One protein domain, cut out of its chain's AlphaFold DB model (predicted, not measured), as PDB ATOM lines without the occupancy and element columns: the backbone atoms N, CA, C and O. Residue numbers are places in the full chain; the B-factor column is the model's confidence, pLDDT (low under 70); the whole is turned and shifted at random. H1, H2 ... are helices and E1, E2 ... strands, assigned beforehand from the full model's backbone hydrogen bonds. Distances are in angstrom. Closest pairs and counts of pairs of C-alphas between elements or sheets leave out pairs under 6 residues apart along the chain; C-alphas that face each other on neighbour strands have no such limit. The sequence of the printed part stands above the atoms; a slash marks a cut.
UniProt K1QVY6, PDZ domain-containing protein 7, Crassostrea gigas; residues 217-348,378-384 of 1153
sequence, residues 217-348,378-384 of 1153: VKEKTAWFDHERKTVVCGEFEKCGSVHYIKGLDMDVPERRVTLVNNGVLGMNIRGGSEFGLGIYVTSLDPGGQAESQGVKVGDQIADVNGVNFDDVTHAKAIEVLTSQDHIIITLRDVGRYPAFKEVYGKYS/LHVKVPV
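AT A GLANCE: This is residues 217 to 348 and 378 to 384 of the 1153 residues of the protein "PDZ domain-containing protein 7" of Crassostrea gigas (UniProt K1QVY6). Two strand-built lobes are joined end to end: a thick one, a strongly twisted sheet E3 E7 E6 E5 E4 with H2 on one face and H1 on the other, and a curled sheet E2 E1 E8 E9 that reaches away from it and makes much of the length. The sheets are only partly face to face, where the beginning of E8 crosses E5, and residues 234 to 253 form a long loop between the lobes. The printed part has 139 residues and is mostly strand, in the order E1 E2 E3 E4 E5 H1 E6 H2 E7 E8 E9, with both sheets antiparallel. It is compact, with a radius of gyration of the C-alphas of 15.5 A, yet elongated, spanning 51 by 30 by 27 A.

IN THESE COORDINATES: E1, residues 217 to 225, begins at C-alpha 217 (87.690, 27.237, 93.961) and is 26.3 A long. E2 is residues 230 to 233, 9.8 A. E3, residues 254 to 260, is 20.0 A; E4, residues 267 to 272, 15.8 A; E5, residues 277 to 284, 20.2 A. H1 is residues 289 to 292, 4.9 A. E6, residues 299 to 304, is 13.3 A; H2, residues 314 to 322, 12.4 A; E7, residues 326 to 333, 21.6 A. E8, residues 336 to 348, is 35.3 A and ends at C-alpha 348 (96.191, 21.030, 92.809). E9, residues 378 to 383, is 16.5 A.

HOW THE PARTS SIT: E1 and E2 form a hairpin, with N 223 and O 232 at 2.8 A. E1 is antiparallel to E8, with N 220 and O 342 at 2.9 A, and E8 to E9, with N 343 and O 380 at 2.8 A. In the other sheet E3 and E4 are edge strands; E3 and E7 are antiparallel neighbours, with N 257 and O 329 within hydrogen-bond range at 2.9 A, and so are E7 and E6, with N 302 and O 330 at 2.9 A. E6 and E5 stand at 111 degrees, with N 301 and O 279 at 2.8 A. E4 and E5 form a hairpin, with N 280 and O 270 at 2.8 A. H2 is on this sheet at a height of 7.9 A, only just over E5 with 3 of its C-alphas, slantwise at 50 degrees on the local plane; the closest C-alphas of H2 and E5 are those of His 314 and Ile 279, 7.3 A apart. H1, on the opposite face at a height of 5.2 A, is over none of the strands. Every O i to N i+4 pair of H2 is within hydrogen-bond range; H1 is too short for one, and its 1 pair of O i and N i+3 is within range. E7 runs on into E8 across a break of 2 residues, at 73 degrees. The two sheets form a sandwich, two sheets face to face, with strands at 45 degrees; the closest C-alphas of E5 and E8, those of Tyr 280 and Tyr 337, are 5.6 A apart.

THE WHOLE: The C-alphas farthest apart, those of Gly 287 and Ser 348, are 52.8 A apart. Residues 349 to 377 are not printed, and C-alphas 348 and 378 are 11.6 A apart across the cut. The link E2 to E3 is long, 20 residues. Mean pLDDT of the printed part is 72.7; 51 residues are under 70, among them 230 to 252, 339 to 348 and 378 to 384.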
ATOM      1  N   VAL A 217      87.085  25.913  94.230       49.88
ATOM      2  CA  VAL A 217      87.690  27.237  93.961       49.88
ATOM      3  C   VAL A 217      86.641  28.335  93.765       49.88
ATOM      4  O   VAL A 217      86.851  29.448  94.243       49.88
ATOM      5  N   LYS A 218      85.520  28.044  93.096       54.47
ATOM      6  CA  LYS A 218      84.317  28.892  93.090       54.47
ATOM      7  C   LYS A 218      83.073  28.021  93.230       54.47
ATOM      8  O   LYS A 218      83.058  26.876  92.778       54.47
ATOM      9  N   GLU A 219      82.025  28.611  93.770       58.12
ATOM     10  CA  GLU A 219      80.695  28.028  93.884       58.12
ATOM     11  C   GLU A 219      79.671  29.072  93.417       58.12
ATOM     12  O   GLU A 219      79.909  30.271  93.570       58.12
ATOM     13  N   LYS A 220      78.591  28.638  92.762       60.88
ATOM     14  CA  LYS A 220      77.571  29.537  92.207       60.88
ATOM     15  C   LYS A 220      76.218  28.832  92.149       60.88
ATOM     16  O   LYS A 220      76.046  27.880  91.390       60.88
ATOM     17  N   THR A 221      75.248  29.303  92.923       61.91
ATOM     18  CA  THR A 221      73.870  28.789  92.874       61.91
ATOM     19  C   THR A 221      73.067  29.560  91.831       61.91
ATOM     20  O   THR A 221      73.024  30.790  91.854       61.91
ATOM     21  N   ALA A 222      72.423  28.853  90.909       68.00
ATOM     22  CA  ALA A 222      71.422  29.422  90.017       68.00
ATOM     23  C   ALA A 222      70.031  29.298  90.647       68.00
ATOM     24  O   ALA A 222      69.702  28.283  91.261       68.00
ATOM     25  N   TRP A 223      69.204  30.321  90.473       74.88
ATOM     26  CA  TRP A 223      67.903  30.486  91.114       74.88
ATOM     27  C   TRP A 223      66.807  30.478  90.059       74.88
ATOM     28  O   TRP A 223      66.919  31.178  89.056       74.88
ATOM     29  N   PHE A 224      65.739  29.712  90.267       76.19
ATOM     30  CA  PHE A 224      64.548  29.840  89.433       76.19
ATOM     31  C   PHE A 224      63.695  30.987  89.975       76.19
ATOM     32  O   PHE A 224      63.335  30.982  91.151       76.19
ATOM     33  N   ASP A 225      63.390  31.961  89.122       75.38
ATOM     34  CA  ASP A 225      62.481  33.070  89.388       75.38
ATOM     35  C   ASP A 225      61.054  32.634  89.033       75.38
ATOM     36  O   ASP A 225      60.756  32.342  87.870       75.38
ATOM     37  N   HIS A 226      60.184  32.499  90.041       71.12
ATOM     38  CA  HIS A 226      58.858  31.925  89.826       71.12
ATOM     39  C   HIS A 226      57.923  32.878  89.075       71.12
ATOM     40  O   HIS A 226      57.082  32.409  88.307       71.12
ATOM     41  N   GLU A 227      58.064  34.189  89.256       74.75
ATOM     42  CA  GLU A 227      57.254  35.185  88.549       74.75
ATOM     43  C   GLU A 227      57.619  35.214  87.062       74.75
ATOM     44  O   GLU A 227      56.750  35.150  86.194       74.75
ATOM     45  N   ARG A 228      58.924  35.239  86.764       69.38
ATOM     46  CA  ARG A 228      59.469  35.406  85.409       69.38
ATOM     47  C   ARG A 228      59.724  34.095  84.668       69.38
ATOM     48  O   ARG A 228      60.256  34.136  83.562       69.38
ATOM     49  N   LYS A 229      59.434  32.943  85.287       70.81
ATOM     50  CA  LYS A 229      59.670  31.576  84.768       70.81
ATOM     51  C   LYS A 229      61.077  31.355  84.184       70.81
ATOM     52  O   LYS A 229      61.249  30.608  83.224       70.81
ATOM     53  N   THR A 230      62.089  32.012  84.747       60.66
ATOM     54  CA  THR A 230      63.455  32.061  84.199       60.66
ATOM     55  C   THR A 230      64.499  31.683  85.243       60.66
ATOM     56  O   THR A 230      64.307  31.884  86.440       60.66
ATOM     57  N   VAL A 231      65.631  31.134  84.795       64.38
ATOM     58  CA  VAL A 231      66.770  30.850  85.676       64.38
ATOM     59  C   VAL A 231      67.702  32.058  85.716       64.38
ATOM     60  O   VAL A 231      68.334  32.407  84.721       64.38
ATOM     61  N   VAL A 232      67.815  32.667  86.892       64.50
ATOM     62  CA  VAL A 232      68.742  33.753  87.205       64.50
ATOM     63  C   VAL A 232      70.018  33.148  87.792       64.50
ATOM     64  O   VAL A 232      69.982  32.430  88.790       64.50
ATOM     65  N   CYS A 233      71.173  33.432  87.195       53.56
ATOM     66  CA  CYS A 233      72.456  33.105  87.817       53.56
ATOM     67  C   CYS A 233      72.649  33.934  89.096       53.56
ATOM     68  O   CYS A 233      72.610  35.159  89.022       53.56
ATOM     69  N   GLY A 234      72.909  33.288  90.237       55.03
ATOM     70  CA  GLY A 234      73.387  33.982  91.434       55.03
ATOM     71  C   GLY A 234      74.804  34.533  91.249       55.03
ATOM     72  O   GLY A 234      75.516  34.159  90.311       55.03
ATOM     73  N   GLU A 235      75.208  35.430  92.146       47.78
ATOM     74  CA  GLU A 235      76.538  36.046  92.129       47.78
ATOM     75  C   GLU A 235      77.643  35.077  92.599       47.78
ATOM     76  O   GLU A 235      77.387  33.953  93.034       47.78
ATOM     77  N   PHE A 236      78.909  35.486  92.460       43.72
ATOM     78  CA  PHE A 236      80.060  34.651  92.814       43.72
ATOM     79  C   PHE A 236      80.409  34.740  94.302       43.72
ATOM     80  O   PHE A 236      81.154  35.628  94.727       43.72
ATOM     81  N   GLU A 237      79.975  33.756  95.080       45.50
ATOM     82  CA  GLU A 237      80.419  33.602  96.464       45.50
ATOM     83  C   GLU A 237      81.868  33.077  96.518       45.50
ATOM     84  O   GLU A 237      82.245  32.076  95.894       45.50
ATOM     85  N   LYS A 238      82.729  33.784  97.262       34.38
ATOM     86  CA  LYS A 238      84.088  33.318  97.570       34.38
ATOM     87  C   LYS A 238      83.996  32.286  98.686       34.38
ATOM     88  O   LYS A 238      83.438  32.585  99.733       34.38
ATOM     89  N   CYS A 239      84.590  31.111  98.475       30.81
ATOM     90  CA  CYS A 239      84.534  29.989  99.411       30.81
ATOM     91  C   CYS A 239      85.053  30.375 100.814       30.81
ATOM     92  O   CYS A 239      86.259  30.445 101.056       30.81
ATOM     93  N   GLY A 240      84.106  30.621 101.715       31.41
ATOM     94  CA  GLY A 240      84.250  30.945 103.128       31.41
ATOM     95  C   GLY A 240      82.937  30.567 103.816       31.41
ATOM     96  O   GLY A 240      81.887  30.576 103.182       31.41
ATOM     97  N   SER A 241      82.998  30.131 105.070       34.19
ATOM     98  CA  SER A 241      81.855  29.519 105.761       34.19
ATOM     99  C   SER A 241      80.689  30.484 106.009       34.19
ATOM    100  O   SER A 241      80.924  31.622 106.410       34.19
ATOM    101  N   VAL A 242      79.469  29.937 105.931       29.95
ATOM    102  CA  VAL A 242      78.146  30.582 106.077       29.95
ATOM    103  C   VAL A 242      77.692  31.350 104.826       29.95
ATOM    104  O   VAL A 242      78.051  32.504 104.599       29.95
ATOM    105  N   HIS A 243      76.864  30.671 104.028       39.62
ATOM    106  CA  HIS A 243      76.251  31.141 102.782       39.62
ATOM    107  C   HIS A 243      75.141  32.177 103.022       39.62
ATOM    108  O   HIS A 243      73.954  31.854 103.015       39.62
ATOM    109  N   TYR A 244      75.522  33.441 103.207       39.62
ATOM    110  CA  TYR A 244      74.596  34.569 103.071       39.62
ATOM    111  C   TYR A 244      74.567  35.051 101.620       39.62
ATOM    112  O   TYR A 244      75.567  35.585 101.128       39.62
ATOM    113  N   ILE A 245      73.408  34.953 100.960       44.81
ATOM    114  CA  ILE A 245      73.210  35.525  99.623       44.81
ATOM    115  C   ILE A 245      73.192  37.048  99.763       44.81
ATOM    116  O   ILE A 245      72.175  37.660 100.103       44.81
ATOM    117  N   LYS A 246      74.346  37.671  99.528       36.81
ATOM    118  CA  LYS A 246      74.531  39.110  99.707       36.81
ATOM    119  C   LYS A 246      73.649  39.886  98.721       36.81
ATOM    120  O   LYS A 246      74.023  40.068  97.570       36.81
ATOM    121  N   GLY A 247      72.493  40.349  99.197       41.47
ATOM    122  CA  GLY A 247      71.484  41.046  98.394       41.47
ATOM    123  C   GLY A 247      70.051  40.503  98.500       41.47
ATOM    124  O   GLY A 247      69.194  41.030  97.797       41.47
ATOM    125  N   LEU A 248      69.774  39.483  99.332       45.44
ATOM    126  CA  LEU A 248      68.403  38.981  99.572       45.44
ATOM    127  C   LEU A 248      67.873  39.115 101.017       45.44
ATOM    128  O   LEU A 248      66.665  39.016 101.206       45.44
ATOM    129  N   ASP A 249      68.719  39.425 102.003       45.03
ATOM    130  CA  ASP A 249      68.295  39.970 103.309       45.03
ATOM    131  C   ASP A 249      68.348  41.521 103.247       45.03
ATOM    132  O   ASP A 249      69.215  42.073 102.566       45.03
ATOM    133  N   MET A 250      67.485  42.312 103.902       46.59
ATOM    134  CA  MET A 250      66.798  42.057 105.185       46.59
ATOM    135  C   MET A 250      65.279  42.344 105.235       46.59
ATOM    136  O   MET A 250      64.654  41.996 106.232       46.59
ATOM    137  N   ASP A 251      64.672  42.974 104.222       56.19
ATOM    138  CA  ASP A 251      63.329  43.589 104.346       56.19
ATOM    139  C   ASP A 251      62.160  42.771 103.741       56.19
ATOM    140  O   ASP A 251      61.098  43.321 103.442       56.19
ATOM    141  N   VAL A 252      62.312  41.452 103.561       63.22
ATOM    142  CA  VAL A 252      61.189  40.575 103.163       63.22
ATOM    143  C   VAL A 252      60.338  40.253 104.402       63.22
ATOM    144  O   VAL A 252      60.838  39.587 105.312       63.22
ATOM    145  N   PRO A 253      59.062  40.684 104.482       74.69
ATOM    146  CA  PRO A 253      58.258  40.507 105.687       74.69
ATOM    147  C   PRO A 253      57.921  39.033 105.933       74.69
ATOM    148  O   PRO A 253      57.316  38.364 105.093       74.69
ATOM    149  N   GLU A 254      58.268  38.539 107.123       86.31
ATOM    150  CA  GLU A 254      57.904  37.192 107.557       86.31
ATOM    151  C   GLU A 254      56.398  37.060 107.803       86.31
ATOM    152  O   GLU A 254      55.767  37.886 108.471       86.31
ATOM    153  N   ARG A 255      55.820  35.969 107.299       90.62
ATOM    154  CA  ARG A 255      54.402  35.621 107.458       90.62
ATOM    155  C   ARG A 255      54.264  34.224 108.046       90.62
ATOM    156  O   ARG A 255      55.025  33.324 107.701       90.62
ATOM    157  N   ARG A 256      53.289  34.033 108.934       91.88
ATOM    158  CA  ARG A 256      53.061  32.753 109.620       91.88
ATOM    159  C   ARG A 256      51.780  32.102 109.119       91.88
ATOM    160  O   ARG A 256      50.736  32.749 109.097       91.88
ATOM    161  N   VAL A 257      51.868  30.832 108.743       92.69
ATOM    162  CA  VAL A 257      50.749  30.003 108.267       92.69
ATOM    163  C   VAL A 257      50.615  28.769 109.156       92.69
ATOM    164  O   VAL A 257      51.600  28.332 109.750       92.69
ATOM    165  N   THR A 258      49.409  28.212 109.283       91.25
ATOM    166  CA  THR A 258      49.172  26.994 110.077       91.25
ATOM    167  C   THR A 258      48.610  25.896 109.188       91.25
ATOM    168  O   THR A 258      47.513  26.020 108.650       91.25
ATOM    169  N   LEU A 259      49.374  24.820 109.052       88.75
ATOM    170  CA  LEU A 259      49.017  23.603 108.338       88.75
ATOM    171  C   LEU A 259      48.586  22.517 109.337       88.75
ATOM    172  O   LEU A 259      48.910  22.571 110.528       88.75
ATOM    173  N   VAL A 260      47.855  21.520 108.844       86.50
ATOM    174  CA  VAL A 260      47.406  20.348 109.606       86.50
ATOM    175  C   VAL A 260      47.814  19.101 108.828       86.50
ATOM    176  O   VAL A 260      47.225  18.787 107.793       86.50
ATOM    177  N   ASN A 261      48.858  18.426 109.297       79.75
ATOM    178  CA  ASN A 261      49.521  17.322 108.616       79.75
ATOM    179  C   ASN A 261      48.638  16.065 108.579       79.75
ATOM    180  O   ASN A 261      48.782  15.139 109.371       79.75
ATOM    181  N   ASN A 262      47.749  16.015 107.593       77.19
ATOM    182  CA  ASN A 262      46.889  14.866 107.312       77.19
ATOM    183  C   ASN A 262      47.595  13.821 106.414       77.19
ATOM    184  O   ASN A 262      46.940  13.128 105.638       77.19
ATOM    185  N   GLY A 263      48.932  13.748 106.463       68.44
ATOM    186  CA  GLY A 263      49.777  12.866 105.647       68.44
ATOM    187  C   GLY A 263      50.302  13.480 104.341       68.44
ATOM    188  O   GLY A 263      51.286  12.981 103.804       68.44
ATOM    189  N   VAL A 264      49.700  14.567 103.844       76.38
ATOM    190  CA  VAL A 264      50.192  15.350 102.693       76.38
ATOM    191  C   VAL A 264      49.935  16.839 102.950       76.38
ATOM    192  O   VAL A 264      48.795  17.234 103.189       76.38
ATOM    193  N   LEU A 265      50.980  17.673 102.890       83.62
ATOM    194  CA  LEU A 265      50.870  19.131 103.091       83.62
ATOM    195  C   LEU A 265      50.485  19.901 101.813       83.62
ATOM    196  O   LEU A 265      49.994  21.027 101.893       83.62
ATOM    197  N   GLY A 266      50.694  19.309 100.636       84.31
ATOM    198  CA  GLY A 266      50.424  19.947  99.343       84.31
ATOM    199  C   GLY A 266      51.513  20.916  98.874       84.31
ATOM    200  O   GLY A 266      51.209  21.866  98.155       84.31
ATOM    201  N   MET A 267      52.762  20.718  99.310       87.81
ATOM    202  CA  MET A 267      53.935  21.477  98.861       87.81
ATOM    203  C   MET A 267      55.137  20.556  98.636       87.81
ATOM    204  O   MET A 267      55.322  19.592  99.378       87.81
ATOM    205  N   ASN A 268      55.998  20.916  97.687       88.56
ATOM    206  CA  ASN A 268      57.354  20.367  97.571       88.56
ATOM    207  C   ASN A 268      58.378  21.338  98.182       88.56
ATOM    208  O   ASN A 268      58.141  22.546  98.200       88.56
ATOM    209  N   ILE A 269      59.538  20.842  98.626       88.12
ATOM    210  CA  ILE A 269      60.642  21.662  99.165       88.12
ATOM    211  C   ILE A 269      61.999  21.297  98.539       88.12
ATOM    212  O   ILE A 269      62.189  20.171  98.087       88.12
ATOM    213  N   ARG A 270      62.956  22.236  98.521       83.62
ATOM    214  CA  ARG A 270      64.364  22.009  98.127       83.62
ATOM    215  C   ARG A 270      65.338  22.919  98.867       83.62
ATOM    216  O   ARG A 270      64.919  23.826  99.576       83.62
ATOM    217  N   GLY A 271      66.634  22.693  98.659       79.88
ATOM    218  CA  GLY A 271      67.694  23.295  99.470       79.88
ATOM    219  C   GLY A 271      67.916  22.499 100.756       79.88
ATOM    220  O   GLY A 271      67.462  21.356 100.847       79.88
ATOM    221  N   GLY A 272      68.632  23.078 101.715       74.19
ATOM    222  CA  GLY A 272      69.130  22.406 102.916       74.19
ATOM    223  C   GLY A 272      70.601  22.742 103.168       74.19
ATOM    224  O   GLY A 272      71.375  22.950 102.222       74.19
ATOM    225  N   SER A 273      70.997  22.843 104.438       73.81
ATOM    226  CA  SER A 273      72.318  23.372 104.795       73.81
ATOM    227  C   SER A 273      73.489  22.450 104.433       73.81
ATOM    228  O   SER A 273      74.611  22.933 104.274       73.81
ATOM    229  N   GLU A 274      73.243  21.169 104.119       66.44
ATOM    230  CA  GLU A 274      74.249  20.301 103.485       66.44
ATOM    231  C   GLU A 274      74.646  20.776 102.070       66.44
ATOM    232  O   GLU A 274      75.702  20.401 101.555       66.44
ATOM    233  N   PHE A 275      73.838  21.652 101.463       63.44
ATOM    234  CA  PHE A 275      74.120  22.337 100.201       63.44
ATOM    235  C   PHE A 275      74.511  23.808 100.386       63.44
ATOM    236  O   PHE A 275      74.749  24.476  99.379       63.44
ATOM    237  N   GLY A 276      74.593  24.323 101.618       64.56
ATOM    238  CA  GLY A 276      74.783  25.755 101.879       64.56
ATOM    239  C   GLY A 276      73.586  26.604 101.435       64.56
ATOM    240  O   GLY A 276      73.770  27.657 100.833       64.56
ATOM    241  N   LEU A 277      72.362  26.104 101.630       74.81
ATOM    242  CA  LEU A 277      71.121  26.745 101.186       74.81
ATOM    243  C   LEU A 277      70.036  26.610 102.260       74.81
ATOM    244  O   LEU A 277      69.902  25.545 102.854       74.81
ATOM    245  N   GLY A 278      69.199  27.634 102.432       79.44
ATOM    246  CA  GLY A 278      67.943  27.495 103.178       79.44
ATOM    247  C   GLY A 278      66.962  26.517 102.507       79.44
ATOM    248  O   GLY A 278      67.219  26.002 101.415       79.44
ATOM    249  N   ILE A 279      65.816  26.277 103.146       87.50
ATOM    250  CA  ILE A 279      64.733  25.444 102.600       87.50
ATOM    251  C   ILE A 279      63.729  26.329 101.844       87.50
ATOM    252  O   ILE A 279      63.224  27.297 102.404       87.50
ATOM    253  N   TYR A 280      63.405  25.991 100.592       89.62
ATOM    254  CA  TYR A 280      62.531  26.778  99.707       89.62
ATOM    255  C   TYR A 280      61.421  25.939  99.070       89.62
ATOM    256  O   TYR A 280      61.632  24.765  98.757       89.62
ATOM    257  N   VAL A 281      60.267  26.553  98.799       89.56
ATOM    258  CA  VAL A 281      59.088  25.877  98.236       89.56
ATOM    259  C   VAL A 281      59.222  25.628  96.723       89.56
ATOM    260  O   VAL A 281      59.280  26.552  95.914       89.56
ATOM    261  N   THR A 282      59.210  24.333  96.396       85.31
ATOM    262  CA  THR A 282      59.078  23.615  95.111       85.31
ATOM    263  C   THR A 282      58.026  24.129  94.136       85.31
ATOM    264  O   THR A 282      58.269  24.677  93.059       85.31
ATOM    265  N   SER A 283      56.812  23.806  94.547       84.69
ATOM    266  CA  SER A 283      55.563  23.775  93.807       84.69
ATOM    267  C   SER A 283      54.465  23.542  94.844       84.69
ATOM    268  O   SER A 283      54.755  23.129  95.973       84.69
ATOM    269  N   LEU A 284      53.215  23.769  94.460       88.12
ATOM    270  CA  LEU A 284      52.050  23.540  95.306       88.12
ATOM    271  C   LEU A 284      51.074  22.627  94.574       88.12
ATOM    272  O   LEU A 284      50.945  22.723  93.351       88.12
ATOM    273  N   ASP A 285      50.395  21.765  95.321       85.75
ATOM    274  CA  ASP A 285      49.289  20.974  94.790       85.75
ATOM    275  C   ASP A 285      48.055  21.887  94.658       85.75
ATOM    276  O   ASP A 285      47.663  22.493  95.661       85.75
ATOM    277  N   PRO A 286      47.418  22.005  93.474       83.81
ATOM    278  CA  PRO A 286      46.255  22.875  93.293       83.81
ATOM    279  C   PRO A 286      45.067  22.453  94.166       83.81
ATOM    280  O   PRO A 286      44.642  21.295  94.142       83.81
ATOM    281  N   GLY A 287      44.524  23.389  94.946       81.69
ATOM    282  CA  GLY A 287      43.529  23.117  95.992       81.69
ATOM    283  C   GLY A 287      44.094  22.405  97.230       81.69
ATOM    284  O   GLY A 287      43.333  22.013  98.117       81.69
ATOM    285  N   GLY A 288      45.414  22.224  97.305       85.06
ATOM    286  CA  GLY A 288      46.118  21.626  98.433       85.06
ATOM    287  C   GLY A 288      46.096  22.513  99.678       85.06
ATOM    288  O   GLY A 288      45.765  23.702  99.634       85.06
ATOM    289  N   GLN A 289      46.461  21.937 100.824       86.81
ATOM    290  CA  GLN A 289      46.397  22.650 102.102       86.81
ATOM    291  C   GLN A 289      47.386  23.823 102.167       86.81
ATOM    292  O   GLN A 289      47.013  24.895 102.637       86.81
ATOM    293  N   ALA A 290      48.610  23.641 101.665       89.75
ATOM    294  CA  ALA A 290      49.604  24.702 101.559       89.75
ATOM    295  C   ALA A 290      49.085  25.908 100.751       89.75
ATOM    296  O   ALA A 290      49.080  27.025 101.266       89.75
ATOM    297  N   GLU A 291      48.579  25.688  99.534       90.56
ATOM    298  CA  GLU A 291      47.988  26.751  98.703       90.56
ATOM    299  C   GLU A 291      46.783  27.408  99.401       90.56
ATOM    300  O   GLU A 291      46.701  28.632  99.489       90.56
ATOM    301  N   SER A 292      45.900  26.602 100.005       89.00
ATOM    302  CA  SER A 292      44.714  27.077 100.738       89.00
ATOM    303  C   SER A 292      45.041  27.919 101.979       89.00
ATOM    304  O   SER A 292      44.222  28.731 102.404       89.00
ATOM    305  N   GLN A 293      46.224  27.735 102.573       89.69
ATOM    306  CA  GLN A 293      46.752  28.550 103.677       89.69
ATOM    307  C   GLN A 293      47.687  29.673 103.183       89.69
ATOM    308  O   GLN A 293      48.339  30.346 103.982       89.69
ATOM    309  N   GLY A 294      47.742  29.905 101.869       87.75
ATOM    310  CA  GLY A 294      48.469  31.006 101.245       87.75
ATOM    311  C   GLY A 294      49.977  30.799 101.131       87.75
ATOM    312  O   GLY A 294      50.701  31.783 100.979       87.75
ATOM    313  N   VAL A 295      50.495  29.571 101.223       92.00
ATOM    314  CA  VAL A 295      51.885  29.269 100.824       92.00
ATOM    315  C   VAL A 295      52.046  29.580  99.327       92.00
ATOM    316  O   VAL A 295      51.088  29.477  98.563       92.00
ATOM    317  N   LYS A 296      53.241  29.997  98.908       91.00
ATOM    318  CA  LYS A 296      53.603  30.364  97.534       91.00
ATOM    319  C   LYS A 296      54.823  29.577  97.064       91.00
ATOM    320  O   LYS A 296      55.685  29.186  97.847       91.00
ATOM    321  N   VAL A 297      54.940  29.395  95.752       88.56
ATOM    322  CA  VAL A 297      56.170  28.869  95.150       88.56
ATOM    323  C   VAL A 297      57.247  29.953  95.165       88.56
ATOM    324  O   VAL A 297      56.991  31.076  94.735       88.56
ATOM    325  N   GLY A 298      58.446  29.619  95.645       84.12
ATOM    326  CA  GLY A 298      59.493  30.609  95.910       84.12
ATOM    327  C   GLY A 298      59.451  31.243  97.308       84.12
ATOM    328  O   GLY A 298      60.253  32.136  97.566       84.12
ATOM    329  N   ASP A 299      58.584  30.782  98.220       90.62
ATOM    330  CA  ASP A 299      58.781  31.040  99.653       90.62
ATOM    331  C   ASP A 299      60.082  30.373 100.146       90.62
ATOM    332  O   ASP A 299      60.408  29.254  99.735       90.62
ATOM    333  N   GLN A 300      60.767  31.006 101.098       91.31
ATOM    334  CA  GLN A 300      61.744  30.370 101.984       91.31
ATOM    335  C   GLN A 300      61.081  30.018 103.321       91.31
ATOM    336  O   GLN A 300      60.380  30.847 103.902       91.31
ATOM    337  N   ILE A 301      61.342  28.818 103.838       91.75
ATOM    338  CA  ILE A 301      60.969  28.410 105.195       91.75
ATOM    339  C   ILE A 301      62.054  28.893 106.166       91.75
ATOM    340  O   ILE A 301      63.213  28.506 106.036       91.75
ATOM    341  N   ALA A 302      61.666  29.728 107.132       90.00
ATOM    342  CA  ALA A 302      62.554  30.301 108.148       90.00
ATOM    343  C   ALA A 302      62.401  29.626 109.526       90.00
ATOM    344  O   ALA A 302      63.379  29.458 110.247       90.00
ATOM    345  N   ASP A 303      61.190  29.196 109.888       92.56
ATOM    346  CA  ASP A 303      60.915  28.459 111.130       92.56
ATOM    347  C   ASP A 303      59.750  27.483 110.935       92.56
ATOM    348  O   ASP A 303      58.799  27.785 110.208       92.56
ATOM    349  N   VAL A 304      59.804  26.337 111.615       93.75
ATOM    350  CA  VAL A 304      58.681  25.401 111.748       93.75
ATOM    351  C   VAL A 304      58.515  25.016 113.215       93.75
ATOM    352  O   VAL A 304      59.403  24.405 113.806       93.75
ATOM    353  N   ASN A 305      57.362  25.332 113.808       91.75
ATOM    354  CA  ASN A 305      57.026  25.027 115.208       91.75
ATOM    355  C   ASN A 305      58.080  25.490 116.247       91.75
ATOM    356  O   ASN A 305      58.200  24.887 117.315       91.75
ATOM    357  N   GLY A 306      58.824  26.572 115.978       85.38
ATOM    358  CA  GLY A 306      59.904  27.053 116.852       85.38
ATOM    359  C   GLY A 306      61.271  26.400 116.603       85.38
ATOM    360  O   GLY A 306      62.197  26.600 117.394       85.38
ATOM    361  N   VAL A 307      61.403  25.600 115.540       88.69
ATOM    362  CA  VAL A 307      62.682  25.130 114.998       88.69
ATOM    363  C   VAL A 307      63.086  26.057 113.850       88.69
ATOM    364  O   VAL A 307      62.439  26.049 112.805       88.69
ATOM    365  N   ASN A 308      64.180  26.805 114.021       85.69
ATOM    366  CA  ASN A 308      64.780  27.621 112.959       85.69
ATOM    367  C   ASN A 308      65.275  26.724 111.799       85.69
ATOM    368  O   ASN A 308      65.897  25.694 112.059       85.69
ATOM    369  N   PHE A 309      64.995  27.111 110.548       89.06
ATOM    370  CA  PHE A 309      65.353  26.414 109.302       89.06
ATOM    371  C   PHE A 309      66.534  27.036 108.518       89.06
ATOM    372  O   PHE A 309      66.924  26.477 107.491       89.06
ATOM    373  N   ASP A 310      67.140  28.134 108.993       77.25
ATOM    374  CA  ASP A 310      68.296  28.813 108.374       77.25
ATOM    375  C   ASP A 310      69.507  27.864 108.168       77.25
ATOM    376  O   ASP A 310      70.177  27.929 107.140       77.25
ATOM    377  N   ASP A 311      69.774  26.966 109.130       78.12
ATOM    378  CA  ASP A 311      70.851  25.953 109.096       78.12
ATOM    379  C   ASP A 311      70.294  24.545 109.386       78.12
ATOM    380  O   ASP A 311      70.669  23.868 110.347       78.12
ATOM    381  N   VAL A 312      69.318  24.120 108.579       77.88
ATOM    382  CA  VAL A 312      68.696  22.791 108.669       77.88
ATOM    383  C   VAL A 312      68.959  21.991 107.398       77.88
ATOM    384  O   VAL A 312      68.748  22.469 106.284       77.88
ATOM    385  N   THR A 313      69.393  20.740 107.563       80.19
ATOM    386  CA  THR A 313      69.600  19.822 106.439       80.19
ATOM    387  C   THR A 313      68.276  19.367 105.833       80.19
ATOM    388  O   THR A 313      67.274  19.237 106.540       80.19
ATOM    389  N   HIS A 314      68.259  19.056 104.540       80.69
ATOM    390  CA  HIS A 314      67.049  18.668 103.810       80.69
ATOM    391  C   HIS A 314      66.306  17.501 104.482       80.69
ATOM    392  O   HIS A 314      65.096  17.554 104.703       80.69
ATOM    393  N   ALA A 315      67.048  16.468 104.894       80.56
ATOM    394  CA  ALA A 315      66.482  15.321 105.604       80.56
ATOM    395  C   ALA A 315      65.863  15.701 106.965       80.56
ATOM    396  O   ALA A 315      64.851  15.122 107.362       80.56
ATOM    397  N   LYS A 316      66.433  16.686 107.675       86.38
ATOM    398  CA  LYS A 316      65.896  17.169 108.954       86.38
ATOM    399  C   LYS A 316      64.704  18.111 108.764       86.38
ATOM    400  O   LYS A 316      63.785  18.075 109.578       86.38
ATOM    401  N   ALA A 317      64.673  18.884 107.678       88.00
ATOM    402  CA  ALA A 317      63.511  19.680 107.293       88.00
ATOM    403  C   ALA A 317      62.285  18.784 107.052       88.00
ATOM    404  O   ALA A 317      61.228  19.048 107.621       88.00
ATOM    405  N   ILE A 318      62.448  17.685 106.298       89.12
ATOM    406  CA  ILE A 318      61.398  16.668 106.100       89.12
ATOM    407  C   ILE A 318      60.962  16.060 107.439       89.12
ATOM    408  O   ILE A 318      59.765  15.980 107.705       89.12
ATOM    409  N   GLU A 319      61.905  15.661 108.301       88.50
ATOM    410  CA  GLU A 319      61.584  15.086 109.617       88.50
ATOM    411  C   GLU A 319      60.718  16.047 110.452       88.50
ATOM    412  O   GLU A 319      59.676  15.649 110.962       88.50
ATOM    413  N   VAL A 320      61.085  17.331 110.542       90.06
ATOM    414  CA  VAL A 320      60.303  18.320 111.305       90.06
ATOM    415  C   VAL A 320      58.940  18.580 110.650       90.06
ATOM    416  O   VAL A 320      57.928  18.532 111.351       90.06
ATOM    417  N   LEU A 321      58.887  18.755 109.323       88.75
ATOM    418  CA  LEU A 321      57.649  18.955 108.549       88.75
ATOM    419  C   LEU A 321      56.719  17.727 108.505       88.75
ATOM    420  O   LEU A 321      55.590  17.846 108.040       88.75
ATOM    421  N   THR A 322      57.154  16.564 108.992       86.75
ATOM    422  CA  THR A 322      56.314  15.359 109.122       86.75
ATOM    423  C   THR A 322      56.068  14.941 110.576       86.75
ATOM    424  O   THR A 322      55.214  14.095 110.827       86.75
ATOM    425  N   SER A 323      56.763  15.550 111.545       84.12
ATOM    426  CA  SER A 323      56.787  15.110 112.949       84.12
ATOM    427  C   SER A 323      55.519  15.370 113.771       84.12
ATOM    428  O   SER A 323      55.372  14.775 114.839       84.12
ATOM    429  N   GLN A 324      54.644  16.287 113.345       81.12
ATOM    430  CA  GLN A 324      53.507  16.763 114.146       81.12
ATOM    431  C   GLN A 324      52.261  16.994 113.286       81.12
ATOM    432  O   GLN A 324      52.364  17.440 112.145       81.12
ATOM    433  N   ASP A 325      51.086  16.749 113.872       84.50
ATOM    434  CA  ASP A 325      49.776  16.922 113.225       84.50
ATOM    435  C   ASP A 325      49.427  18.401 112.976       84.50
ATOM    436  O   ASP A 325      48.660  18.715 112.072       84.50
ATOM    437  N   HIS A 326      50.002  19.326 113.750       87.25
ATOM    438  CA  HIS A 326      49.828  20.772 113.591       87.25
ATOM    439  C   HIS A 326      51.177  21.437 113.337       87.25
ATOM    440  O   HIS A 326      52.114  21.270 114.119       87.25
ATOM    441  N   ILE A 327      51.275  22.198 112.246       91.31
ATOM    442  CA  ILE A 327      52.541  22.745 111.754       91.31
ATOM    443  C   ILE A 327      52.380  24.239 111.471       91.31
ATOM    444  O   ILE A 327      51.772  24.644 110.483       91.31
ATOM    445  N   ILE A 328      52.939  25.066 112.347       92.12
ATOM    446  CA  ILE A 328      53.019  26.516 112.200       92.12
ATOM    447  C   ILE A 328      54.342  26.834 111.505       92.12
ATOM    448  O   ILE A 328      55.408  26.667 112.099       92.12
ATOM    449  N   ILE A 329      54.269  27.294 110.257       94.06
ATOM    450  CA  ILE A 329      55.437  27.631 109.435       94.06
ATOM    451  C   ILE A 329      55.577  29.151 109.352       94.06
ATOM    452  O   ILE A 329      54.593  29.854 109.113       94.06
ATOM    453  N   THR A 330      56.799  29.652 109.516       92.62
ATOM    454  CA  THR A 330      57.176  31.043 109.239       92.62
ATOM    455  C   THR A 330      57.901  31.103 107.894       92.62
ATOM    456  O   THR A 330      58.883  30.389 107.679       92.62
ATOM    457  N   LEU A 331      57.388  31.929 106.983       92.69
ATOM    458  CA  LEU A 331      57.781  32.004 105.575       92.69
ATOM    459  C   LEU A 331      58.277  33.411 105.217       92.69
ATOM    460  O   LEU A 331      57.693  34.399 105.671       92.69
ATOM    461  N   ARG A 332      59.289  33.497 104.348       88.56
ATOM    462  CA  ARG A 332      59.713  34.728 103.651       88.56
ATOM    463  C   ARG A 332      59.365  34.586 102.169       88.56
ATOM    464  O   ARG A 332      59.743  33.596 101.551       88.56
ATOM    465  N   ASP A 333      58.658  35.556 101.600       87.00
ATOM    466  CA  ASP A 333      58.229  35.536 100.194       87.00
ATOM    467  C   ASP A 333      59.370  36.021  99.279       87.00
ATOM    468  O   ASP A 333      59.490  37.207  98.978       87.00
ATOM    469  N   VAL A 334      60.277  35.108  98.912       82.88
ATOM    470  CA  VAL A 334      61.501  35.420  98.144       82.88
ATOM    471  C   VAL A 334      61.235  35.429  96.627       82.88
ATOM    472  O   VAL A 334      62.063  35.906  95.849       82.88
ATOM    473  N   GLY A 335      60.103  34.874  96.173       81.19
ATOM    474  CA  GLY A 335      59.745  34.703  94.754       81.19
ATOM    475  C   GLY A 335      60.697  33.797  93.951       81.19
ATOM    476  O   GLY A 335      60.514  33.596  92.746       81.19
ATOM    477  N   ARG A 336      61.733  33.243  94.599       81.81
ATOM    478  CA  ARG A 336      62.837  32.501  93.980       81.81
ATOM    479  C   ARG A 336      63.266  31.312  94.826       81.81
ATOM    480  O   ARG A 336      63.152  31.327  96.044       81.81
ATOM    481  N   TYR A 337      63.793  30.286  94.163       82.75
ATOM    482  CA  TYR A 337      64.150  29.020  94.802       82.75
ATOM    483  C   TYR A 337      65.318  28.315  94.063       82.75
ATOM    484  O   TYR A 337      65.392  28.424  92.834       82.75
ATOM    485  N   PRO A 338      66.230  27.576  94.738       76.19
ATOM    486  CA  PRO A 338      67.528  27.158  94.170       76.19
ATOM    487  C   PRO A 338      67.435  26.086  93.067       76.19
ATOM    488  O   PRO A 338      67.108  24.939  93.348       76.19
ATOM    489  N   ALA A 339      67.745  26.417  91.812       68.12
ATOM    490  CA  ALA A 339      67.592  25.512  90.667       68.12
ATOM    491  C   ALA A 339      68.730  24.484  90.537       68.12
ATOM    492  O   ALA A 339      68.497  23.277  90.532       68.12
ATOM    493  N   PHE A 340      69.973  24.952  90.415       61.31
ATOM    494  CA  PHE A 340      71.155  24.095  90.307       61.31
ATOM    495  C   PHE A 340      72.380  24.778  90.906       61.31
ATOM    496  O   PHE A 340      72.459  26.005  90.978       61.31
ATOM    497  N   LYS A 341      73.348  23.966  91.322       60.19
ATOM    498  CA  LYS A 341      74.587  24.400  91.952       60.19
ATOM    499  C   LYS A 341      75.753  24.147  91.002       60.19
ATOM    500  O   LYS A 341      76.027  23.009  90.623       60.19
ATOM    501  N   GLU A 342      76.422  25.213  90.582       58.44
ATOM    502  CA  GLU A 342      77.633  25.135  89.774       58.44
ATOM    503  C   GLU A 342      78.873  25.142  90.667       58.44
ATOM    504  O   GLU A 342      79.075  26.025  91.505       58.44
ATOM    505  N   VAL A 343      79.717  24.136  90.465       53.25
ATOM    506  CA  VAL A 343      80.870  23.825  91.302       53.25
ATOM    507  C   VAL A 343      82.116  23.896  90.423       53.25
ATOM    508  O   VAL A 343      82.313  23.072  89.529       53.25
ATOM    509  N   TYR A 344      82.966  24.897  90.656       55.12
ATOM    510  CA  TYR A 344      84.236  25.057  89.949       55.12
ATOM    511  C   TYR A 344      85.375  24.657  90.875       55.12
ATOM    512  O   TYR A 344      85.681  25.362  91.842       55.12
ATOM    513  N   GLY A 345      86.060  23.571  90.552       46.38
ATOM    514  CA  GLY A 345      87.278  23.179  91.248       46.38
ATOM    515  C   GLY A 345      88.468  23.102  90.311       46.38
ATOM    516  O   GLY A 345      88.332  23.084  89.090       46.38
ATOM    517  N   LYS A 346      89.663  23.086  90.892       49.97
ATOM    518  CA  LYS A 346      90.927  22.921  90.167       49.97
ATOM    519  C   LYS A 346      91.690  21.744  90.735       49.97
ATOM    520  O   LYS A 346      91.657  21.505  91.946       49.97
ATOM    521  N   TYR A 347      92.419  21.043  89.877       53.09
ATOM    522  CA  TYR A 347      93.420  20.103  90.358       53.09
ATOM    523  C   TYR A 347      94.609  20.877  90.925       53.09
ATOM    524  O   TYR A 347      95.123  21.818  90.321       53.09
ATOM    525  N   SER A 348      95.027  20.486  92.123       56.09
ATOM    526  CA  SER A 348      96.191  21.030  92.809       56.09
ATOM    527  C   SER A 348      97.111  19.890  93.225       56.09
ATOM    528  O   SER A 348      96.653  18.882  93.761       56.09
ATOM    529  N   LEU A 378      87.955  22.113  86.398       42.56
ATOM    530  CA  LEU A 378      86.798  21.301  86.046       42.56
ATOM    531  C   LEU A 378      85.558  21.989  86.640       42.56
ATOM    532  O   LEU A 378      85.502  22.294  87.834       42.56
ATOM    533  N   HIS A 379      84.593  22.280  85.772       48.41
ATOM    534  CA  HIS A 379      83.297  22.868  86.105       48.41
ATOM    535  C   HIS A 379      82.248  21.764  86.066       48.41
ATOM    536  O   HIS A 379      82.169  21.024  85.088       48.41
ATOM    537  N   VAL A 380      81.471  21.642  87.137       41.81
ATOM    538  CA  VAL A 380      80.405  20.648  87.260       41.81
ATOM    539  C   VAL A 380      79.120  21.382  87.617       41.81
ATOM    540  O   VAL A 380      79.073  22.091  88.621       41.81
ATOM    541  N   LYS A 381      78.072  21.217  86.808       40.25
ATOM    542  CA  LYS A 381      76.714  21.617  87.189       40.25
ATOM    543  C   LYS A 381      76.043  20.428  87.862       40.25
ATOM    544  O   LYS A 381      76.059  19.339  87.295       40.25
ATOM    545  N   VAL A 382      75.450  20.628  89.034       42.59
ATOM    546  CA  VAL A 382      74.699  19.578  89.733       42.59
ATOM    547  C   VAL A 382      73.323  20.115  90.137       42.59
ATOM    548  O   VAL A 382      73.255  21.196  90.729       42.59
ATOM    549  N   PRO A 383      72.214  19.411  89.844       44.38
ATOM    550  CA  PRO A 383      70.916  19.745  90.424       44.38
ATOM    551  C   PRO A 383      70.989  19.645  91.951       44.38
ATOM    552  O   PRO A 383      71.576  18.697  92.477       44.38
ATOM    553  N   VAL A 384      70.386  20.595  92.671       49.91
ATOM    554  CA  VAL A 384      70.433  20.619  94.151       49.91
ATOM    555  C   VAL A 384      69.820  19.340  94.743       49.91
ATOM    556  O   VAL A 384      70.320  18.797  95.721       49.91
TER     557      VAL A 384